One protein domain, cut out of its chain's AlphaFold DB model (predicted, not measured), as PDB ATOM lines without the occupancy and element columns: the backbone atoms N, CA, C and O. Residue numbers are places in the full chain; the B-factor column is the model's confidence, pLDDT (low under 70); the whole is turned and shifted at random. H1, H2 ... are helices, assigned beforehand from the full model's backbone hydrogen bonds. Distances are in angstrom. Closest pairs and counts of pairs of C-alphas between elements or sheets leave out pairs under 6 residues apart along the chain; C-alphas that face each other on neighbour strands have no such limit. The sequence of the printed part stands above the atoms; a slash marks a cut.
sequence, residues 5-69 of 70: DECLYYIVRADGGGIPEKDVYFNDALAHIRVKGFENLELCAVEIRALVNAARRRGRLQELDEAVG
ATOM      1  N   ASP A   5      -8.853   5.624  33.968       97.06
ATOM      2  CA  ASP A   5      -9.907   4.925  33.231       97.06
ATOM      3  C   ASP A   5      -9.374   3.688  32.489       97.06
ATOM      4  O   ASP A   5      -9.982   2.620  32.564       97.06
ATOM      5  N   GLU A   6      -8.197   3.784  31.855       97.81
ATOM      6  CA  GLU A   6      -7.510   2.628  31.258       97.81
ATOM      7  C   GLU A   6      -7.191   1.572  32.330       97.81
ATOM      8  O   GLU A   6      -7.466   0.384  32.137       97.81
ATOM      9  N   CYS A   7      -6.648   1.987  33.479       98.06
ATOM     10  CA  CYS A   7      -6.344   1.071  34.577       98.06
ATOM     11  C   CYS A   7      -7.598   0.362  35.107       98.06
ATOM     12  O   CYS A   7      -7.611  -0.866  35.223       98.06
ATOM     13  N   LEU A   8      -8.650   1.126  35.406       97.94
ATOM     14  CA  LEU A   8      -9.908   0.618  35.948       97.94
ATOM     15  C   LEU A   8     -10.594  -0.328  34.965       97.94
ATOM     16  O   LEU A   8     -11.033  -1.401  35.373       97.94
ATOM     17  N   TYR A   9     -10.602   0.005  33.671       97.12
ATOM     18  CA  TYR A   9     -11.146  -0.860  32.627       97.12
ATOM     19  C   TYR A   9     -10.532  -2.265  32.672       97.12
ATOM     20  O   TYR A   9     -11.257  -3.264  32.699       97.12
ATOM     21  N   TYR A  10      -9.200  -2.368  32.712       97.75
ATOM     22  CA  TYR A  10      -8.534  -3.672  32.736       97.75
ATOM     23  C   TYR A  10      -8.725  -4.411  34.063       97.75
ATOM     24  O   TYR A  10      -8.908  -5.629  34.043       97.75
ATOM     25  N   ILE A  11      -8.737  -3.699  35.192       97.75
ATOM     26  CA  ILE A  11      -8.979  -4.285  36.518       97.75
ATOM     27  C   ILE A  11     -10.402  -4.862  36.609       97.75
ATOM     28  O   ILE A  11     -10.574  -6.016  37.001       97.75
ATOM     29  N   VAL A  12     -11.417  -4.104  36.180       97.81
ATOM     30  CA  VAL A  12     -12.823  -4.544  36.154       97.81
ATOM     31  C   VAL A  12     -13.013  -5.716  35.196       97.81
ATOM     32  O   VAL A  12     -13.658  -6.705  35.547       97.81
ATOM     33  N   ARG A  13     -12.417  -5.649  33.999       96.56
ATOM     34  CA  ARG A  13     -12.481  -6.739  33.019       96.56
ATOM     35  C   ARG A  13     -11.926  -8.046  33.586       96.56
ATOM     36  O   ARG A  13     -12.528  -9.096  33.370       96.56
ATOM     37  N   ALA A  14     -10.787  -7.995  34.270       94.88
ATOM     38  CA  ALA A  14     -10.180  -9.183  34.855       94.88
ATOM     39  C   ALA A  14     -10.998  -9.738  36.032       94.88
ATOM     40  O   ALA A  14     -11.141 -10.951  36.159       94.88
ATOM     41  N   ASP A  15     -11.603  -8.868  36.849       94.56
ATOM     42  CA  ASP A  15     -12.496  -9.284  37.939       94.56
ATOM     43  C   ASP A  15     -13.750 -10.015  37.432       94.56
ATOM     44  O   ASP A  15     -14.213 -10.968  38.052       94.56
ATOM     45  N   GLY A  16     -14.260  -9.626  36.260       91.81
ATOM     46  CA  GLY A  16     -15.394 -10.268  35.589       91.81
ATOM     47  C   GLY A  16     -15.092 -11.610  34.907       91.81
ATOM     48  O   GLY A  16     -15.899 -12.059  34.096       91.81
ATOM     49  N   GLY A  17     -13.940 -12.236  35.173       86.94
ATOM     50  CA  GLY A  17     -13.524 -13.493  34.531       86.94
ATOM     51  C   GLY A  17     -12.843 -13.308  33.171       86.94
ATOM     52  O   GLY A  17     -12.709 -14.263  32.406       86.94
ATOM     53  N   GLY A  18     -12.427 -12.081  32.849       85.00
ATOM     54  CA  GLY A  18     -11.630 -11.784  31.667       85.00
ATOM     55  C   GLY A  18     -10.167 -12.221  31.791       85.00
ATOM     56  O   GLY A  18      -9.752 -12.904  32.723       85.00
ATOM     57  N   ILE A  19      -9.357 -11.792  30.819       87.50
ATOM     58  CA  ILE A  19      -7.905 -12.017  30.832       87.50
ATOM     59  C   ILE A  19      -7.302 -11.315  32.059       87.50
ATOM     60  O   ILE A  19      -7.643 -10.147  32.272       87.50
ATOM     61  N   PRO A  20      -6.386 -11.968  32.804       88.06
ATOM     62  CA  PRO A  20      -5.676 -11.338  33.909       88.06
ATOM     63  C   PRO A  20      -5.055  -9.998  33.509       88.06
ATOM     64  O   PRO A  20      -4.388  -9.872  32.475       88.06
ATOM     65  N   GLU A  21      -5.279  -8.986  34.334       91.62
ATOM     66  CA  GLU A  21      -4.725  -7.658  34.158       91.62
ATOM     67  C   GLU A  21      -3.232  -7.628  34.516       91.62
ATOM     68  O   GLU A  21      -2.766  -8.315  35.426       91.62
ATOM     69  N   LYS A  22      -2.463  -6.797  33.806       94.56
ATOM     70  CA  LYS A  22      -1.043  -6.571  34.112       94.56
ATOM     71  C   LYS A  22      -0.896  -5.760  35.400       94.56
ATOM     72  O   LYS A  22      -1.672  -4.835  35.635       94.56
ATOM     73  N   ASP A  23       0.172  -6.008  36.156       95.75
ATOM     74  CA  ASP A  23       0.445  -5.297  37.416       95.75
ATOM     75  C   ASP A  23       0.573  -3.779  37.265       95.75
ATOM     76  O   ASP A  23       0.234  -3.044  38.191       95.75
ATOM     77  N   VAL A  24       0.999  -3.296  36.091       97.44
ATOM     78  CA  VAL A  24       1.086  -1.855  35.807       97.44
ATOM     79  C   VAL A  24      -0.250  -1.142  36.019       97.44
ATOM     80  O   VAL A  24      -0.252  -0.038  36.547       97.44
ATOM     81  N   TYR A  25      -1.381  -1.776  35.692       97.81
ATOM     82  CA  TYR A  25      -2.695  -1.149  35.838       97.81
ATOM     83  C   TYR A  25      -3.079  -0.977  37.307       97.81
ATOM     84  O   TYR A  25      -3.555   0.085  37.695       97.81
ATOM     85  N   PHE A  26      -2.810  -1.984  38.141       98.06
ATOM     86  CA  PHE A  26      -3.044  -1.891  39.581       98.06
ATOM     87  C   PHE A  26      -2.108  -0.865  40.238       98.06
ATOM     88  O   PHE A  26      -2.561  -0.013  40.996       98.06
ATOM     89  N   ASN A  27      -0.817  -0.891  39.895       98.38
ATOM     90  CA  ASN A  27       0.170   0.047  40.437       98.38
ATOM     91  C   ASN A  27      -0.151   1.503  40.072       98.38
ATOM     92  O   ASN A  27      -0.102   2.382  40.930       98.38
ATOM     93  N   ASP A  28      -0.501   1.756  38.811       98.38
ATOM     94  CA  ASP A  28      -0.850   3.097  38.353       98.38
ATOM     95  C   ASP A  28      -2.195   3.559  38.940       98.38
ATOM     96  O   ASP A  28      -2.332   4.735  39.270       98.38
ATOM     97  N   ALA A  29      -3.165   2.658  39.160       97.94
ATOM     98  CA  ALA A  29      -4.398   2.993  39.879       97.94
ATOM     99  C   ALA A  29      -4.117   3.428  41.329       97.94
ATOM    100  O   ALA A  29      -4.617   4.469  41.757       97.94
ATOM    101  N   LEU A  30      -3.260   2.702  42.063       98.06
ATOM    102  CA  LEU A  30      -2.824   3.111  43.405       98.06
ATOM    103  C   LEU A  30      -2.121   4.473  43.387       98.06
ATOM    104  O   LEU A  30      -2.340   5.296  44.273       98.06
ATOM    105  N   ALA A  31      -1.292   4.737  42.376       97.94
ATOM    106  CA  ALA A  31      -0.632   6.029  42.230       97.94
ATOM    107  C   ALA A  31      -1.639   7.173  42.004       97.94
ATOM    108  O   ALA A  31      -1.508   8.219  42.637       97.94
ATOM    109  N   HIS A  32      -2.684   6.977  41.190       97.94
ATOM    110  CA  HIS A  32      -3.761   7.968  41.049       97.94
ATOM    111  C   HIS A  32      -4.507   8.211  42.359       97.94
ATOM    112  O   HIS A  32      -4.752   9.369  42.686       97.94
ATOM    113  N   ILE A  33      -4.832   7.154  43.110       97.38
ATOM    114  CA  ILE A  33      -5.490   7.265  44.423       97.38
ATOM    115  C   ILE A  33      -4.627   8.099  45.375       97.38
ATOM    116  O   ILE A  33      -5.127   9.054  45.959       97.38
ATOM    117  N   ARG A  34      -3.324   7.814  45.466       97.00
ATOM    118  CA  ARG A  34      -2.391   8.566  46.325       97.00
ATOM    119  C   ARG A  34      -2.254  10.034  45.916       97.00
ATOM    120  O   ARG A  34      -2.116  10.896  46.773       97.00
ATOM    121  N   VAL A  35      -2.263  10.324  44.614       96.38
ATOM    122  CA  VAL A  35      -2.080  11.691  44.095       96.38
ATOM    123  C   VAL A  35      -3.345  12.529  44.232       96.38
ATOM    124  O   VAL A  35      -3.265  13.709  44.562       96.38
ATOM    125  N   LYS A  36      -4.507  11.951  43.927       94.94
ATOM    126  CA  LYS A  36      -5.772  12.691  43.847       94.94
ATOM    127  C   LYS A  36      -6.605  12.583  45.122       94.94
ATOM    128  O   LYS A  36      -7.454  13.438  45.341       94.94
ATOM    129  N   GLY A  37      -6.356  11.579  45.958       93.62
ATOM    130  CA  GLY A  37      -7.238  11.176  47.048       93.62
ATOM    131  C   GLY A  37      -8.397  10.327  46.527       93.62
ATOM    132  O   GLY A  37      -8.988  10.643  45.494       93.62
ATOM    133  N   PHE A  38      -8.727   9.248  47.240       93.31
ATOM    134  CA  PHE A  38      -9.767   8.293  46.839       93.31
ATOM    135  C   PHE A  38     -11.131   8.958  46.593       93.31
ATOM    136  O   PHE A  38     -11.775   8.681  45.584       93.31
ATOM    137  N   GLU A  39     -11.534   9.882  47.469       92.06
ATOM    138  CA  GLU A  39     -12.825  10.581  47.391       92.06
ATOM    139  C   GLU A  39     -12.978  11.428  46.116       92.06
ATOM    140  O   GLU A  39     -14.084  11.576  45.605       92.06
ATOM    141  N   ASN A  40     -11.871  11.924  45.548       93.00
ATOM    142  CA  ASN A  40     -11.876  12.775  44.353       93.00
ATOM    143  C   ASN A  40     -11.865  11.986  43.033       93.00
ATOM    144  O   ASN A  40     -11.802  12.588  41.960       93.00
ATOM    145  N   LEU A  41     -11.849  10.651  43.085       91.88
ATOM    146  CA  LEU A  41     -11.812   9.806  41.888       91.88
ATOM    147  C   LEU A  41     -13.195   9.411  41.359       91.88
ATOM    148  O   LEU A  41     -13.255   8.823  40.284       91.88
ATOM    149  N   GLU A  42     -14.269   9.701  42.102       93.62
ATOM    150  CA  GLU A  42     -15.663   9.406  41.720       93.62
ATOM    151  C   GLU A  42     -15.889   7.948  41.259       93.62
ATOM    152  O   GLU A  42     -16.712   7.670  40.387       93.62
ATOM    153  N   LEU A  43     -15.153   6.998  41.855       95.44
ATOM    154  CA  LEU A  43     -15.220   5.584  41.476       95.44
ATOM    155  C   LEU A  43     -16.593   4.994  41.786       95.44
ATOM    156  O   LEU A  43     -17.141   5.161  42.878       95.44
ATOM    157  N   CYS A  44     -17.124   4.213  40.853       96.12
ATOM    158  CA  CYS A  44     -18.369   3.496  41.069       96.12
ATOM    159  C   CYS A  44     -18.145   2.186  41.848       96.12
ATOM    160  O   CYS A  44     -17.040   1.647  41.950       96.12
ATOM    161  N   ALA A  45     -19.230   1.612  42.378       96.25
ATOM    162  CA  ALA A  45     -19.161   0.422  43.232       96.25
ATOM    163  C   ALA A  45     -18.475  -0.790  42.568       96.25
ATOM    164  O   ALA A  45     -17.817  -1.577  43.252       96.25
ATOM    165  N   VAL A  46     -18.611  -0.958  41.244       97.31
ATOM    166  CA  VAL A  46     -17.959  -2.066  40.524       97.31
ATOM    167  C   VAL A  46     -16.446  -1.874  40.419       97.31
ATOM    168  O   VAL A  46     -15.710  -2.846  40.569       97.31
ATOM    169  N   GLU A  47     -15.975  -0.641  40.242       97.81
ATOM    170  CA  GLU A  47     -14.548  -0.311  40.188       97.81
ATOM    171  C   GLU A  47     -13.890  -0.496  41.554       97.81
ATOM    172  O   GLU A  47     -12.840  -1.131  41.650       97.81
ATOM    173  N   ILE A  48     -14.551  -0.034  42.618       97.44
ATOM    174  CA  ILE A  48     -14.089  -0.221  44.000       97.44
ATOM    175  C   ILE A  48     -13.967  -1.713  44.316       97.44
ATOM    176  O   ILE A  48     -12.921  -2.174  44.776       97.44
ATOM    177  N   ARG A  49     -15.008  -2.500  44.018       98.06
ATOM    178  CA  ARG A  49     -14.981  -3.953  44.235       98.06
ATOM    179  C   ARG A  49     -13.842  -4.611  43.456       98.06
ATOM    180  O   ARG A  49     -13.136  -5.452  44.012       98.06
ATOM    181  N   ALA A  50     -13.652  -4.225  42.197       97.75
ATOM    182  CA  ALA A  50     -12.605  -4.787  41.361       97.75
ATOM    183  C   ALA A  50     -11.202  -4.436  41.885       97.75
ATOM    184  O   ALA A  50     -10.337  -5.308  41.899       97.75
ATOM    185  N   LEU A  51     -10.984  -3.214  42.387       97.50
ATOM    186  CA  LEU A  51      -9.736  -2.806  43.043       97.50
ATOM    187  C   LEU A  51      -9.446  -3.630  44.300       97.50
ATOM    188  O   LEU A  51      -8.342  -4.153  44.446       97.50
ATOM    189  N   VAL A  52     -10.441  -3.810  45.174       97.94
ATOM    190  CA  VAL A  52     -10.306  -4.631  46.391       97.94
ATOM    191  C   VAL A  52      -9.984  -6.083  46.037       97.94
ATOM    192  O   VAL A  52      -9.082  -6.687  46.619       97.94
ATOM    193  N   ASN A  53     -10.677  -6.652  45.052       97.25
ATOM    194  CA  ASN A  53     -10.412  -8.014  44.601       97.25
ATOM    195  C   ASN A  53      -9.029  -8.141  43.946       97.25
ATOM    196  O   ASN A  53      -8.315  -9.111  44.209       97.25
ATOM    197  N   ALA A  54      -8.616  -7.161  43.139       97.25
ATOM    198  CA  ALA A  54      -7.289  -7.106  42.535       97.25
ATOM    199  C   ALA A  54      -6.178  -7.015  43.592       97.25
ATOM    200  O   ALA A  54      -5.162  -7.703  43.459       97.25
ATOM    201  N   ALA A  55      -6.386  -6.235  44.655       97.56
ATOM    202  CA  ALA A  55      -5.486  -6.152  45.801       97.56
ATOM    203  C   ALA A  55      -5.431  -7.481  46.569       97.56
ATOM    204  O   ALA A  55      -4.347  -7.989  46.856       97.56
ATOM    205  N   ARG A  56      -6.588  -8.105  46.830       97.06
ATOM    206  CA  ARG A  56      -6.686  -9.407  47.506       97.06
ATOM    207  C   ARG A  56      -5.960 -10.513  46.744       97.06
ATOM    208  O   ARG A  56      -5.166 -11.224  47.350       97.06
ATOM    209  N   ARG A  57      -6.180 -10.638  45.428       94.31
ATOM    210  CA  ARG A  57      -5.499 -11.635  44.575       94.31
ATOM    211  C   ARG A  57      -3.974 -11.491  44.599       94.31
ATOM    212  O   ARG A  57      -3.272 -12.477  44.412       94.31
ATOM    213  N   ARG A  58      -3.475 -10.276  44.843       94.94
ATOM    214  CA  ARG A  58      -2.043  -9.953  44.928       94.94
ATOM    215  C   ARG A  58      -1.474 -10.009  46.345       94.94
ATOM    216  O   ARG A  58      -0.274  -9.826  46.499       94.94
ATOM    217  N   GLY A  59      -2.303 -10.201  47.373       97.00
ATOM    218  CA  GLY A  59      -1.871 -10.072  48.768       97.00
ATOM    219  C   GLY A  59      -1.462  -8.643  49.156       97.00
ATOM    220  O   GLY A  59      -0.634  -8.466  50.038       97.00
ATOM    221  N   ARG A  60      -2.021  -7.622  48.491       97.81
ATOM    222  CA  ARG A  60      -1.659  -6.197  48.639       97.81
ATOM    223  C   ARG A  60      -2.815  -5.345  49.176       97.81
ATOM    224  O   ARG A  60      -2.960  -4.191  48.792       97.81
ATOM    225  N   LEU A  61      -3.668  -5.918  50.032       97.81
ATOM    226  CA  LEU A  61      -4.785  -5.183  50.650       97.81
ATOM    227  C   LEU A  61      -4.291  -4.022  51.517       97.81
ATOM    228  O   LEU A  61      -4.778  -2.917  51.349       97.81
ATOM    229  N   GLN A  62      -3.256  -4.250  52.328       97.38
ATOM    230  CA  GLN A  62      -2.659  -3.202  53.159       97.38
ATOM    231  C   GLN A  62      -2.182  -2.001  52.331       97.38
ATOM    232  O   GLN A  62      -2.389  -0.859  52.709       97.38
ATOM    233  N   GLU A  63      -1.590  -2.247  51.162       97.19
ATOM    234  CA  GLU A  63      -1.135  -1.160  50.295       97.19
ATOM    235  C   GLU A  63      -2.302  -0.371  49.677       97.19
ATOM    236  O   GLU A  63      -2.173   0.825  49.403       97.19
ATOM    237  N   LEU A  64      -3.435  -1.037  49.436       97.19
ATOM    238  CA  LEU A  64      -4.661  -0.366  49.021       97.19
ATOM    239  C   LEU A  64      -5.229   0.479  50.167       97.19
ATOM    240  O   LEU A  64      -5.551   1.634  49.911       97.19
ATOM    241  N   ASP A  65      -5.294  -0.059  51.389       97.19
ATOM    242  CA  ASP A  65      -5.750   0.657  52.593       97.19
ATOM    243  C   ASP A  65      -4.917   1.931  52.818       97.19
ATOM    244  O   ASP A  65      -5.460   3.035  52.870       97.19
ATOM    245  N   GLU A  66      -3.585   1.807  52.771       96.44
ATOM    246  CA  GLU A  66      -2.655   2.940  52.853       96.44
ATOM    247  C   GLU A  66      -2.892   3.981  51.749       96.44
ATOM    248  O   GLU A  66      -2.775   5.184  51.985       96.44
ATOM    249  N   ALA A  67      -3.216   3.543  50.527       94.88
ATOM    250  CA  ALA A  67      -3.483   4.456  49.421       94.88
ATOM    251  C   ALA A  67      -4.798   5.222  49.606       94.88
ATOM    252  O   ALA A  67      -4.851   6.404  49.267       94.88
ATOM    253  N   VAL A  68      -5.846   4.575  50.127       94.25
ATOM    254  CA  VAL A  68      -7.151   5.214  50.364       94.25
ATOM    255  C   VAL A  68      -7.218   5.987  51.686       94.25
ATOM    256  O   VAL A  68      -8.175   6.731  51.890       94.25
ATOM    257  N   GLY A  69      -6.199   5.864  52.543       89.38
ATOM    258  CA  GLY A  69      -6.099   6.567  53.823       89.38
ATOM    259  C   GLY A  69      -6.848   5.883  54.972       89.38
ATOM    260  O   GLY A  69      -7.367   6.584  55.840       89.38
TER     261      GLY A  69
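What this domain is: This is residues 5 to 69 of the 70 residues of an uncharacterized protein of Desulfotomaculum sp. 46_296 (UniProt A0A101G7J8). This is a compact cluster of helices: H1 crosses the first half of the longest helix, H2, H5 runs beside its second half, and H4 crosses H1 and folds back into H5. The printed part has 65 residues with five named helices, H1 to H5, and no named strand: all helix. Its radius of gyration of the C-alphas is 10.6 A, its spans 28 by 23 by 19 A.

How they stand to each other: Start at H2, residues 23 to 36. Its residues 25 to 29 touch H1, residues 5 to 15, at a steep tilt of 51 degrees; the closest C-alphas, of Tyr 25 and Cys 7, are 4.5 A apart. Its residues 30 to 34 touch H5, residues 61 to 68; the closest C-alphas, of Arg 34 and Ala 67, are 5.3 A apart. H4, residues 45 to 57, touches H1, closest at C-alphas Ala 50 and Val 12, 5.2 A, and forms a helical hairpin with H5. H3, residues 38 to 41, is close to H2 but not clearly touching. Every O i to N i+4 pair is within hydrogen-bond range in H1, H2, H4 and H5; H3 is too short for one.

Where its parts are: Find C-alpha 23 at (0.445, -5.297, 37.416); H2 runs 20.1 A from there. H4 runs 18.3 A, H1 15.2 A. H5 ends at C-alpha 68, (-7.151, 5.214, 50.364).

The domain as a whole: The farthest C-alphas, of Ile 19 and Gly 69, are 29.6 A apart. The printed part has no cut, no link is long, and no printed residue is under 70 in pLDDT.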